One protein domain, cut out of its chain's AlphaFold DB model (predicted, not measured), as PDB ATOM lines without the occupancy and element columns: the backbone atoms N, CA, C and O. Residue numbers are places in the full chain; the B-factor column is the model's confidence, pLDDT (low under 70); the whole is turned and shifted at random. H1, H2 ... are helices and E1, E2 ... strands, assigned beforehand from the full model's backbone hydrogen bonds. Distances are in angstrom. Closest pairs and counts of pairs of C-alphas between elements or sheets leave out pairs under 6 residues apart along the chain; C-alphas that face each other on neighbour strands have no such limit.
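AT A GLANCE: This is residues 107 to 200 of the 221 residues of an uncharacterized protein of Brassica campestris (UniProt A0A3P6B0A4). A two-stranded hairpin, E1 and E2, has the long helix H1 packed beside it; the chain then folds back to put the short helix H2 near the beginning of H1, and a long loop leads away to H3 at the far end of the longest axis, apart from the other named elements. Residues 165 to 171 and 173 to 185, of which 181 to 185 belong to H3, stick out free. The printed part has 94 residues with two named strands and three named helices, in the order E1, E2, H1, H2, H3; the sheet is antiparallel with the order E1, E2, and the class is mixed, helices and strands. The whole is loose, with a radius of gyration of the C-alphas of 16.4 A, and spans 48 by 32 by 32 A.

IN THESE COORDINATES: Strand E2 holds residues 117 to 125 and is 24.0 A long. Strand E1, residues 107 to 111, begins at C-alpha 107 at (188.647, 141.769, 134.404) and is 13.7 A long. H1 holds residues 131 to 148 and measures 25.7 A, from C-alpha 131 at (192.281, 141.348, 123.322) to C-alpha 148. H2, residues 160 to 164, measures 6.2 A. H3, residues 181 to 192, measures 15.8 A and ends at C-alpha 192 at (218.734, 131.417, 127.622).

HOW THE PARTS SIT: E1 and E2 are a hairpin of antiparallel strands, with 170 degrees between their directions. N 110 and O 119 are within hydrogen-bond range at 2.8 A, as are N 121 and O 108 at 2.9 A. E1 and H1 have 5 pairs of C-alphas within 8 A, the closest being those of Ala 107 and Thr 138, 6.4 A apart. E2 and H1 have 2 such pairs, the closest being the C-alphas of Phe 125 and Ala 134, 6.3 A apart. H1 and H2 are close but not clearly touching; their closest C-alphas, those of Leu 132 and Ile 160, are 7.0 A apart. H3 is apart from E1, E2, H1 and H2. In H1 and H2 every O i to N i+4 pair is within hydrogen-bond range; in H3 it is 6 of 8.

THE WHOLE: The two C-alphas farthest apart are those of Phe 114 and Asp 193, at 49.8 A. The printed part has no cut. The links E1 to E2 and E2 to H1 are tight; the link H1 to H2, with 11 residues, and the link H2 to H3, with 16, are long. The mean pLDDT of the printed part is 81.4, and residues 161 to 171 are under 70.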
ATOM      1  N   ALA A 107     189.119 141.907 133.031       90.38
ATOM      2  CA  ALA A 107     188.647 141.769 134.404       90.38
ATOM      3  C   ALA A 107     188.206 140.334 134.707       90.38
ATOM      4  O   ALA A 107     187.838 139.587 133.802       90.38
ATOM      5  N   TRP A 108     188.207 139.971 135.989       91.12
ATOM      6  CA  TRP A 108     187.683 138.701 136.485       91.12
ATOM      7  C   TRP A 108     186.865 138.904 137.760       91.12
ATOM      8  O   TRP A 108     187.048 139.882 138.489       91.12
ATOM      9  N   ILE A 109     185.952 137.971 138.024       92.69
ATOM     10  CA  ILE A 109     185.100 137.947 139.215       92.69
ATOM     11  C   ILE A 109     184.917 136.501 139.683       92.69
ATOM     12  O   ILE A 109     184.612 135.623 138.880       92.69
ATOM     13  N   ALA A 110     185.104 136.260 140.977       88.12
ATOM     14  CA  ALA A 110     184.862 134.987 141.644       88.12
ATOM     15  C   ALA A 110     183.552 135.054 142.434       88.12
ATOM     16  O   ALA A 110     183.230 136.085 143.035       88.12
ATOM     17  N   ARG A 111     182.798 133.955 142.427       86.50
ATOM     18  CA  ARG A 111     181.481 133.849 143.063       86.50
ATOM     19  C   ARG A 111     181.334 132.536 143.811       86.50
ATOM     20  O   ARG A 111     181.988 131.557 143.456       86.50
ATOM     21  N   ASP A 112     180.471 132.528 144.818       84.88
ATOM     22  CA  ASP A 112     180.041 131.293 145.474       84.88
ATOM     23  C   ASP A 112     179.003 130.523 144.632       84.88
ATOM     24  O   ASP A 112     178.596 130.946 143.546       84.88
ATOM     25  N   SER A 113     178.541 129.384 145.153       84.94
ATOM     26  CA  SER A 113     177.527 128.539 144.509       84.94
ATOM     27  C   SER A 113     176.145 129.185 144.383       84.94
ATOM     28  O   SER A 113     175.319 128.696 143.618       84.94
ATOM     29  N   PHE A 114     175.873 130.258 145.125       82.75
ATOM     30  CA  PHE A 114     174.631 131.029 145.045       82.75
ATOM     31  C   PHE A 114     174.752 132.208 144.070       82.75
ATOM     32  O   PHE A 114     173.783 132.932 143.841       82.75
ATOM     33  N   GLY A 115     175.927 132.394 143.461       76.69
ATOM     34  CA  GLY A 115     176.217 133.490 142.548       76.69
ATOM     35  C   GLY A 115     176.613 134.792 143.248       76.69
ATOM     36  O   GLY A 115     176.754 135.808 142.555       76.69
ATOM     37  N   THR A 116     176.823 134.777 144.569       83.06
ATOM     38  CA  THR A 116     177.264 135.934 145.357       83.06
ATOM     39  C   THR A 116     178.703 136.293 144.983       83.06
ATOM     40  O   THR A 116     179.569 135.415 145.025       83.06
ATOM     41  N   PRO A 117     179.006 137.554 144.625       85.62
ATOM     42  CA  PRO A 117     180.378 138.003 144.407       85.62
ATOM     43  C   PRO A 117     181.233 137.853 145.667       85.62
ATOM     44  O   PRO A 117     180.866 138.357 146.725       85.62
ATOM     45  N   LEU A 118     182.388 137.203 145.533       85.25
ATOM     46  CA  LEU A 118     183.378 137.066 146.603       85.25
ATOM     47  C   LEU A 118     184.562 138.004 146.369       85.25
ATOM     48  O   LEU A 118     184.940 138.778 147.243       85.25
ATOM     49  N   PHE A 119     185.125 137.959 145.160       88.44
ATOM     50  CA  PHE A 119     186.308 138.727 144.778       88.44
ATOM     51  C   PHE A 119     186.194 139.189 143.333       88.44
ATOM     52  O   PHE A 119     185.570 138.521 142.511       88.44
ATOM     53  N   HIS A 120     186.826 140.306 142.997       92.31
ATOM     54  CA  HIS A 120     186.974 140.734 141.613       92.31
ATOM     55  C   HIS A 120     188.290 141.475 141.414       92.31
ATOM     56  O   HIS A 120     188.851 142.046 142.350       92.31
ATOM     57  N   SER A 121     188.742 141.567 140.171       86.12
ATOM     58  CA  SER A 121     189.839 142.453 139.793       86.12
ATOM     59  C   SER A 121     189.674 142.934 138.360       86.12
ATOM     60  O   SER A 121     189.023 142.287 137.541       86.12
ATOM     61  N   ARG A 122     190.274 144.083 138.051       88.69
ATOM     62  CA  ARG A 122     190.349 144.643 136.700       88.69
ATOM     63  C   ARG A 122     191.749 145.168 136.445       88.69
ATOM     64  O   ARG A 122     192.379 145.718 137.349       88.69
ATOM     65  N   ARG A 123     192.224 145.034 135.213       83.44
ATOM     66  CA  ARG A 123     193.544 145.498 134.801       83.44
ATOM     67  C   ARG A 123     193.505 146.075 133.392       83.44
ATOM     68  O   ARG A 123     192.765 145.609 132.531       83.44
ATOM     69  N   ALA A 124     194.315 147.105 133.191       84.56
ATOM     70  CA  ALA A 124     194.623 147.655 131.883       84.56
ATOM     71  C   ALA A 124     195.965 147.090 131.402       84.56
ATOM     72  O   ALA A 124     196.915 146.997 132.182       84.56
ATOM     73  N   PHE A 125     196.040 146.752 130.119       82.38
ATOM     74  CA  PHE A 125     197.215 146.212 129.445       82.38
ATOM     75  C   PHE A 125     197.597 147.132 128.275       82.38
ATOM     76  O   PHE A 125     197.134 146.922 127.155       82.38
ATOM     77  N   PRO A 126     198.436 148.157 128.516       75.44
ATOM     78  CA  PRO A 126     198.873 149.097 127.477       75.44
ATOM     79  C   PRO A 126     199.814 148.497 126.426       75.44
ATOM     80  O   PRO A 126     200.066 149.118 125.402       75.44
ATOM     81  N   ALA A 127     200.384 147.328 126.721       76.25
ATOM     82  CA  ALA A 127     201.381 146.659 125.890       76.25
ATOM     83  C   ALA A 127     200.921 145.280 125.392       76.25
ATOM     84  O   ALA A 127     201.724 144.554 124.816       76.25
ATOM     85  N   ALA A 128     199.659 144.902 125.627       80.50
ATOM     86  CA  ALA A 128     199.120 143.708 124.986       80.50
ATOM     87  C   ALA A 128     198.969 143.979 123.483       80.50
ATOM     88  O   ALA A 128     198.553 145.063 123.084       80.50
ATOM     89  N   ALA A 129     199.299 143.000 122.651       80.75
ATOM     90  CA  ALA A 129     199.160 143.065 121.203       80.75
ATOM     91  C   ALA A 129     197.729 142.758 120.733       80.75
ATOM     92  O   ALA A 129     197.397 142.986 119.571       80.75
ATOM     93  N   SER A 130     196.876 142.207 121.605       79.81
ATOM     94  CA  SER A 130     195.487 141.872 121.278       79.81
ATOM     95  C   SER A 130     194.596 141.701 122.513       79.81
ATOM     96  O   SER A 130     195.073 141.464 123.624       79.81
ATOM     97  N   THR A 131     193.275 141.717 122.299       80.38
ATOM     98  CA  THR A 131     192.281 141.348 123.322       80.38
ATOM     99  C   THR A 131     192.490 139.922 123.831       80.38
ATOM    100  O   THR A 131     192.378 139.691 125.030       80.38
ATOM    101  N   LEU A 132     192.841 138.983 122.942       82.00
ATOM    102  CA  LEU A 132     193.136 137.592 123.304       82.00
ATOM    103  C   LEU A 132     194.284 137.516 124.313       82.00
ATOM    104  O   LEU A 132     194.168 136.850 125.337       82.00
ATOM    105  N   GLU A 133     195.376 138.222 124.037       84.06
ATOM    106  CA  GLU A 133     196.531 138.257 124.931       84.06
ATOM    107  C   GLU A 133     196.167 138.859 126.297       84.06
ATOM    108  O   GLU A 133     196.496 138.284 127.333       84.06
ATOM    109  N   ALA A 134     195.432 139.974 126.314       86.25
ATOM    110  CA  ALA A 134     194.977 140.591 127.558       86.25
ATOM    111  C   ALA A 134     194.051 139.669 128.375       86.25
ATOM    112  O   ALA A 134     194.173 139.608 129.599       86.25
ATOM    113  N   GLU A 135     193.150 138.923 127.728       86.19
ATOM    114  CA  GLU A 135     192.286 137.945 128.402       86.19
ATOM    115  C   GLU A 135     193.080 136.752 128.962       86.19
ATOM    116  O   GLU A 135     192.824 136.340 130.095       86.19
ATOM    117  N   LEU A 136     194.080 136.236 128.236       86.62
ATOM    118  CA  LEU A 136     194.958 135.162 128.726       86.62
ATOM    119  C   LEU A 136     195.792 135.605 129.938       86.62
ATOM    120  O   LEU A 136     195.918 134.850 130.905       86.62
ATOM    121  N   TYR A 137     196.304 136.840 129.943       88.38
ATOM    122  CA  TYR A 137     196.968 137.389 131.129       88.38
ATOM    123  C   TYR A 137     196.014 137.499 132.320       88.38
ATOM    124  O   TYR A 137     196.384 137.142 133.439       88.38
ATOM    125  N   THR A 138     194.787 137.972 132.102       90.25
ATOM    126  CA  THR A 138     193.775 138.060 133.163       90.25
ATOM    127  C   THR A 138     193.407 136.694 133.719       90.25
ATOM    128  O   THR A 138     193.255 136.578 134.933       90.25
ATOM    129  N   LEU A 139     193.322 135.659 132.876       90.62
ATOM    130  CA  LEU A 139     193.134 134.283 133.330       90.62
ATOM    131  C   LEU A 139     194.265 133.857 134.272       90.62
ATOM    132  O   LEU A 139     193.988 133.384 135.372       90.62
ATOM    133  N   GLY A 140     195.526 134.079 133.887       89.62
ATOM    134  CA  GLY A 140     196.674 133.764 134.742       89.62
ATOM    135  C   GLY A 140     196.629 134.502 136.085       89.62
ATOM    136  O   GLY A 140     196.849 133.903 137.136       89.62
ATOM    137  N   LEU A 141     196.265 135.788 136.075       89.25
ATOM    138  CA  LEU A 141     196.085 136.569 137.304       89.25
ATOM    139  C   LEU A 141     194.948 136.030 138.181       89.25
ATOM    140  O   LEU A 141     195.099 135.997 139.400       89.25
ATOM    141  N   ALA A 142     193.826 135.622 137.585       91.62
ATOM    142  CA  ALA A 142     192.699 135.047 138.311       91.62
ATOM    143  C   ALA A 142     193.081 133.713 138.959       91.62
ATOM    144  O   ALA A 142     192.819 133.517 140.141       91.62
ATOM    145  N   VAL A 143     193.748 132.822 138.218       91.00
ATOM    146  CA  VAL A 143     194.209 131.523 138.730       91.00
ATOM    147  C   VAL A 143     195.187 131.705 139.888       91.00
ATOM    148  O   VAL A 143     194.992 131.093 140.934       91.00
ATOM    149  N   ASN A 144     196.178 132.591 139.746       89.50
ATOM    150  CA  ASN A 144     197.126 132.880 140.827       89.50
ATOM    151  C   ASN A 144     196.414 133.436 142.066       89.50
ATOM    152  O   ASN A 144     196.645 132.962 143.172       89.50
ATOM    153  N   ALA A 145     195.488 134.382 141.886       88.44
ATOM    154  CA  ALA A 145     194.721 134.930 143.000       88.44
ATOM    155  C   ALA A 145     193.867 133.859 143.698       88.44
ATOM    156  O   ALA A 145     193.827 133.805 144.921       88.44
ATOM    157  N   LEU A 146     193.195 132.991 142.940       87.94
ATOM    158  CA  LEU A 146     192.383 131.904 143.493       87.94
ATOM    159  C   LEU A 146     193.235 130.871 144.242       87.94
ATOM    160  O   LEU A 146     192.808 130.383 145.289       87.94
ATOM    161  N   HIS A 147     194.433 130.575 143.735       88.75
ATOM    162  CA  HIS A 147     195.414 129.725 144.403       88.75
ATOM    163  C   HIS A 147     195.869 130.332 145.738       88.75
ATOM    164  O   HIS A 147     195.823 129.653 146.766       88.75
ATOM    165  N   ASP A 148     196.241 131.614 145.742       91.38
ATOM    166  CA  ASP A 148     196.690 132.334 146.944       91.38
ATOM    167  C   ASP A 148     195.568 132.483 147.984       91.38
ATOM    168  O   ASP A 148     195.819 132.521 149.186       91.38
ATOM    169  N   LEU A 149     194.314 132.508 147.527       89.88
ATOM    170  CA  LEU A 149     193.110 132.481 148.360       89.88
ATOM    171  C   LEU A 149     192.674 131.053 148.755       89.88
ATOM    172  O   LEU A 149     191.632 130.887 149.389       89.88
ATOM    173  N   HIS A 150     193.455 130.028 148.400       90.44
ATOM    174  CA  HIS A 150     193.235 128.613 148.724       90.44
ATOM    175  C   HIS A 150     191.924 128.001 148.197       90.44
ATOM    176  O   HIS A 150     191.391 127.049 148.776       90.44
ATOM    177  N   PHE A 151     191.411 128.480 147.062       87.25
ATOM    178  CA  PHE A 151     190.286 127.833 146.387       87.25
ATOM    179  C   PHE A 151     190.743 126.572 145.641       87.25
ATOM    180  O   PHE A 151     191.558 126.636 144.727       87.25
ATOM    181  N   GLN A 152     190.178 125.416 145.998       79.56
ATOM    182  CA  GLN A 152     190.579 124.120 145.425       79.56
ATOM    183  C   GLN A 152     189.666 123.622 144.297       79.56
ATOM    184  O   GLN A 152     190.080 122.809 143.475       79.56
ATOM    185  N   ARG A 153     188.402 124.062 144.259       85.94
ATOM    186  CA  ARG A 153     187.407 123.608 143.275       85.94
ATOM    187  C   ARG A 153     186.698 124.819 142.692       85.94
ATOM    188  O   ARG A 153     185.736 125.312 143.273       85.94
ATOM    189  N   VAL A 154     187.203 125.302 141.562       86.19
ATOM    190  CA  VAL A 154     186.680 126.487 140.875       86.19
ATOM    191  C   VAL A 154     186.253 126.106 139.467       86.19
ATOM    192  O   VAL A 154     186.958 125.376 138.775       86.19
ATOM    193  N   ILE A 155     185.097 126.614 139.045       86.62
ATOM    194  CA  ILE A 155     184.679 126.603 137.645       86.62
ATOM    195  C   ILE A 155     185.071 127.959 137.065       86.62
ATOM    196  O   ILE A 155     184.673 128.995 137.596       86.62
ATOM    197  N   ILE A 156     185.868 127.950 135.999       85.44
ATOM    198  CA  ILE A 156     186.297 129.170 135.316       85.44
ATOM    199  C   ILE A 156     185.538 129.275 133.996       85.44
ATOM    200  O   ILE A 156     185.655 128.414 133.127       85.44
ATOM    201  N   GLU A 157     184.779 130.355 133.838       82.44
ATOM    202  CA  GLU A 157     184.068 130.686 132.605       82.44
ATOM    203  C   GLU A 157     184.787 131.828 131.879       82.44
ATOM    204  O   GLU A 157     185.050 132.875 132.469       82.44
ATOM    205  N   ILE A 158     185.108 131.637 130.595       80.50
ATOM    206  CA  ILE A 158     185.882 132.602 129.797       80.50
ATOM    207  C   ILE A 158     185.225 132.792 128.427       80.50
ATOM    208  O   ILE A 158     184.882 131.825 127.745       80.50
ATOM    209  N   SER A 159     185.080 134.046 127.996       73.25
ATOM    210  CA  SER A 159     184.520 134.453 126.698       73.25
ATOM    211  C   SER A 159     185.319 133.934 125.501       73.25
ATOM    212  O   SER A 159     184.720 133.534 124.499       73.25
ATOM    213  N   ILE A 160     186.651 133.893 125.609       70.12
ATOM    214  CA  ILE A 160     187.554 133.527 124.510       70.12
ATOM    215  C   ILE A 160     187.308 132.127 123.943       70.12
ATOM    216  O   ILE A 160     187.514 131.913 122.751       70.12
ATOM    217  N   LEU A 161     186.827 131.175 124.751       64.44
ATOM    218  CA  LEU A 161     186.568 129.805 124.292       64.44
ATOM    219  C   LEU A 161     185.548 129.782 123.147       64.44
ATOM    220  O   LEU A 161     185.649 128.972 122.232       64.44
ATOM    221  N   ARG A 162     184.606 130.734 123.131       62.47
ATOM    222  CA  ARG A 162     183.658 130.890 122.022       62.47
ATOM    223  C   ARG A 162     184.330 131.405 120.754       62.47
ATOM    224  O   ARG A 162     183.975 130.966 119.668       62.47
ATOM    225  N   SER A 163     185.300 132.305 120.886       58.03
ATOM    226  CA  SER A 163     186.109 132.776 119.759       58.03
ATOM    227  C   SER A 163     187.019 131.663 119.238       58.03
ATOM    228  O   SER A 163     187.162 131.513 118.028       58.03
ATOM    229  N   LEU A 164     187.557 130.819 120.123       59.38
ATOM    230  CA  LEU A 164     188.315 129.624 119.748       59.38
ATOM    231  C   LEU A 164     187.449 128.543 119.091       59.38
ATOM    232  O   LEU A 164     187.971 127.799 118.279       59.38
ATOM    233  N   ASN A 165     186.131 128.495 119.311       53.97
ATOM    234  CA  ASN A 165     185.254 127.575 118.566       53.97
ATOM    235  C   ASN A 165     185.210 127.856 117.052       53.97
ATOM    236  O   ASN A 165     184.817 126.979 116.287       53.97
ATOM    237  N   SER A 166     185.632 129.043 116.594       53.44
ATOM    238  CA  SER A 166     185.874 129.272 115.160       53.44
ATOM    239  C   SER A 166     187.062 128.452 114.620       53.44
ATOM    240  O   SER A 166     187.098 128.133 113.434       53.44
ATOM    241  N   PHE A 167     187.963 127.993 115.500       55.19
ATOM    242  CA  PHE A 167     188.914 126.900 115.271       55.19
ATOM    243  C   PHE A 167     188.244 125.548 115.557       55.19
ATOM    244  O   PHE A 167     188.700 124.792 116.412       55.19
ATOM    245  N   ALA A 168     187.169 125.214 114.841       54.19
ATOM    246  CA  ALA A 168     186.349 124.013 115.072       54.19
ATOM    247  C   ALA A 168     187.103 122.656 115.016       54.19
ATOM    248  O   ALA A 168     186.496 121.605 115.194       54.19
ATOM    249  N   GLN A 169     188.415 122.663 114.762       61.94
ATOM    250  CA  GLN A 169     189.294 121.493 114.701       61.94
ATOM    251  C   GLN A 169     190.329 121.428 115.841       61.94
ATOM    252  O   GLN A 169     191.124 120.491 115.872       61.94
ATOM    253  N   CYS A 170     190.343 122.382 116.778       61.44
ATOM    254  CA  CYS A 170     191.314 122.422 117.876       61.44
ATOM    255  C   CYS A 170     190.666 122.048 119.217       61.44
ATOM    256  O   CYS A 170     189.591 122.539 119.553       61.44
ATOM    257  N   GLN A 171     191.345 121.217 120.012       66.88
ATOM    258  CA  GLN A 171     190.961 120.891 121.388       66.88
ATOM    259  C   GLN A 171     192.002 121.461 122.353       66.88
ATOM    260  O   GLN A 171     193.201 121.351 122.104       66.88
ATOM    261  N   LEU A 172     191.544 122.060 123.454       70.75
ATOM    262  CA  LEU A 172     192.410 122.447 124.564       70.75
ATOM    263  C   LEU A 172     192.393 121.314 125.589       70.75
ATOM    264  O   LEU A 172     191.345 121.020 126.162       70.75
ATOM    265  N   LEU A 173     193.540 120.672 125.788       75.00
ATOM    266  CA  LEU A 173     193.708 119.564 126.720       75.00
ATOM    267  C   LEU A 173     194.741 119.954 127.772       75.00
ATOM    268  O   LEU A 173     195.743 120.591 127.450       75.00
ATOM    269  N   ASP A 174     194.486 119.564 129.016       78.94
ATOM    270  CA  ASP A 174     195.513 119.594 130.051       78.94
ATOM    271  C   ASP A 174     196.532 118.482 129.770       78.94
ATOM    272  O   ASP A 174     196.148 117.352 129.450       78.94
ATOM    273  N   ALA A 175     197.821 118.809 129.835       76.00
ATOM    274  CA  ALA A 175     198.901 117.895 129.486       76.00
ATOM    275  C   ALA A 175     200.002 117.932 130.557       76.00
ATOM    276  O   ALA A 175     200.427 119.023 130.951       76.00
ATOM    277  N   PRO A 176     200.518 116.765 130.993       79.12
ATOM    278  CA  PRO A 176     201.671 116.703 131.882       79.12
ATOM    279  C   PRO A 176     202.887 117.413 131.274       79.12
ATOM    280  O   PRO A 176     203.086 117.406 130.053       79.12
ATOM    281  N   VAL A 177     203.730 118.000 132.126       77.38
ATOM    282  CA  VAL A 177     204.920 118.761 131.703       77.38
ATOM    283  C   VAL A 177     205.862 117.902 130.856       77.38
ATOM    284  O   VAL A 177     206.496 118.413 129.936       77.38
ATOM    285  N   GLU A 178     205.917 116.598 131.117       79.94
ATOM    286  CA  GLU A 178     206.748 115.633 130.399       79.94
ATOM    287  C   GLU A 178     206.367 115.554 128.915       79.94
ATOM    288  O   GLU A 178     207.244 115.551 128.049       79.94
ATOM    289  N   VAL A 179     205.062 115.567 128.625       78.56
ATOM    290  CA  VAL A 179     204.505 115.540 127.260       78.56
ATOM    291  C   VAL A 179     204.687 116.894 126.566       78.56
ATOM    292  O   VAL A 179     204.817 116.961 125.350       78.56
ATOM    293  N   ASN A 180     204.740 117.986 127.332       81.50
ATOM    294  CA  ASN A 180     204.949 119.338 126.811       81.50
ATOM    295  C   ASN A 180     206.425 119.793 126.861       81.50
ATOM    296  O   ASN A 180     206.731 120.978 126.689       81.50
ATOM    297  N   SER A 181     207.356 118.867 127.112       83.00
ATOM    298  CA  SER A 181     208.767 119.165 127.395       83.00
ATOM    299  C   SER A 181     209.464 119.925 126.262       83.00
ATOM    300  O   SER A 181     210.264 120.825 126.514       83.00
ATOM    301  N   MET A 182     209.110 119.648 125.008       84.38
ATOM    302  CA  MET A 182     209.667 120.361 123.856       84.38
ATOM    303  C   MET A 182     209.225 121.817 123.787       84.38
ATOM    304  O   MET A 182     210.041 122.691 123.497       84.38
ATOM    305  N   ALA A 183     207.951 122.102 124.064       85.75
ATOM    306  CA  ALA A 183     207.468 123.476 124.112       85.75
ATOM    307  C   ALA A 183     208.139 124.242 125.260       85.75
ATOM    308  O   ALA A 183     208.529 125.396 125.080       85.75
ATOM    309  N   VAL A 184     208.344 123.580 126.406       84.31
ATOM    310  CA  VAL A 184     209.092 124.131 127.549       84.31
ATOM    311  C   VAL A 184     210.537 124.447 127.166       84.31
ATOM    312  O   VAL A 184     211.038 125.522 127.497       84.31
ATOM    313  N   GLU A 185     211.212 123.565 126.431       86.00
ATOM    314  CA  GLU A 185     212.594 123.787 125.999       86.00
ATOM    315  C   GLU A 185     212.696 124.904 124.942       86.00
ATOM    316  O   GLU A 185     213.596 125.746 125.007       86.00
ATOM    317  N   ILE A 186     211.732 124.995 124.016       86.88
ATOM    318  CA  ILE A 186     211.621 126.120 123.070       86.88
ATOM    319  C   ILE A 186     211.432 127.436 123.828       86.88
ATOM    320  O   ILE A 186     212.163 128.394 123.563       86.88
ATOM    321  N   ALA A 187     210.513 127.481 124.795       86.44
ATOM    322  CA  ALA A 187     210.278 128.655 125.631       86.44
ATOM    323  C   ALA A 187     211.528 129.032 126.444       86.44
ATOM    324  O   ALA A 187     211.912 130.199 126.491       86.44
ATOM    325  N   SER A 188     212.227 128.046 127.010       86.25
ATOM    326  CA  SER A 188     213.473 128.252 127.761       86.25
ATOM    327  C   SER A 188     214.597 128.803 126.879       86.25
ATOM    328  O   SER A 188     215.396 129.627 127.323       86.25
ATOM    329  N   SER A 189     214.640 128.419 125.598       85.12
ATOM    330  CA  SER A 189     215.624 128.948 124.647       85.12
ATOM    331  C   SER A 189     215.469 130.455 124.391       85.12
ATOM    332  O   SER A 189     216.453 131.123 124.075       85.12
ATOM    333  N   VAL A 190     214.268 131.022 124.568       86.44
ATOM    334  CA  VAL A 190     214.015 132.464 124.389       86.44
ATOM    335  C   VAL A 190     214.826 133.281 125.390       86.44
ATOM    336  O   VAL A 190     215.473 134.259 125.010       86.44
ATOM    337  N   THR A 191     214.831 132.865 126.657       88.00
ATOM    338  CA  THR A 191     215.539 133.565 127.735       88.00
ATOM    339  C   THR A 191     217.018 133.201 127.773       88.00
ATOM    340  O   THR A 191     217.856 134.096 127.892       88.00
ATOM    341  N   ARG A 192     217.351 131.916 127.607       88.88
ATOM    342  CA  ARG A 192     218.734 131.417 127.622       88.88
ATOM    343  C   ARG A 192     219.565 131.971 126.465       88.88
ATOM    344  O   ARG A 192     220.680 132.437 126.684       88.88
ATOM    345  N   ASP A 193     218.994 131.989 125.260       88.31
ATOM    346  CA  ASP A 193     219.718 132.319 124.026       88.31
ATOM    347  C   ASP A 193     219.348 133.717 123.485       88.31
ATOM    348  O   ASP A 193     219.774 134.098 122.395       88.31
ATOM    349  N   ARG A 194     218.544 134.493 124.232       85.25
ATOM    350  CA  ARG A 194     218.044 135.835 123.863       85.25
ATOM    351  C   ARG A 194     217.319 135.886 122.509       85.25
ATOM    352  O   ARG A 194     217.402 136.878 121.781       85.25
ATOM    353  N   ARG A 195     216.570 134.836 122.164       79.88
ATOM    354  CA  ARG A 195     215.761 134.771 120.932       79.88
ATOM    355  C   ARG A 195     214.419 135.486 121.105       79.88
ATOM    356  O   ARG A 195     213.376 134.852 121.162       79.88
ATOM    357  N   LEU A 196     214.454 136.815 121.188       79.25
ATOM    358  CA  LEU A 196     213.286 137.651 121.520       79.25
ATOM    359  C   LEU A 196     212.324 137.917 120.346       79.25
ATOM    360  O   LEU A 196     211.328 138.610 120.521       79.25
ATOM    361  N   GLN A 197     212.630 137.417 119.147       77.00
ATOM    362  CA  GLN A 197     211.797 137.617 117.960       77.00
ATOM    363  C   GLN A 197     210.804 136.464 117.796       77.00
ATOM    364  O   GLN A 197     211.204 135.300 117.747       77.00
ATOM    365  N   SER A 198     209.520 136.797 117.671       79.31
ATOM    366  CA  SER A 198     208.456 135.830 117.395       79.31
ATOM    367  C   SER A 198     208.575 135.274 115.975       79.31
ATOM    368  O   SER A 198     208.847 136.014 115.031       79.31
ATOM    369  N   TYR A 199     208.333 133.973 115.806       82.94
ATOM    370  CA  TYR A 199     208.317 133.325 114.495       82.94
ATOM    371  C   TYR A 199     207.338 132.150 114.462       82.94
ATOM    372  O   TYR A 199     206.979 131.588 115.495       82.94
ATOM    373  N   VAL A 200     206.942 131.760 113.250       84.94
ATOM    374  CA  VAL A 200     206.226 130.511 112.972       84.94
ATOM    375  C   VAL A 200     207.034 129.760 111.919       84.94
ATOM    376  O   VAL A 200     207.332 130.313 110.861       84.94
TER     377      VAL A 200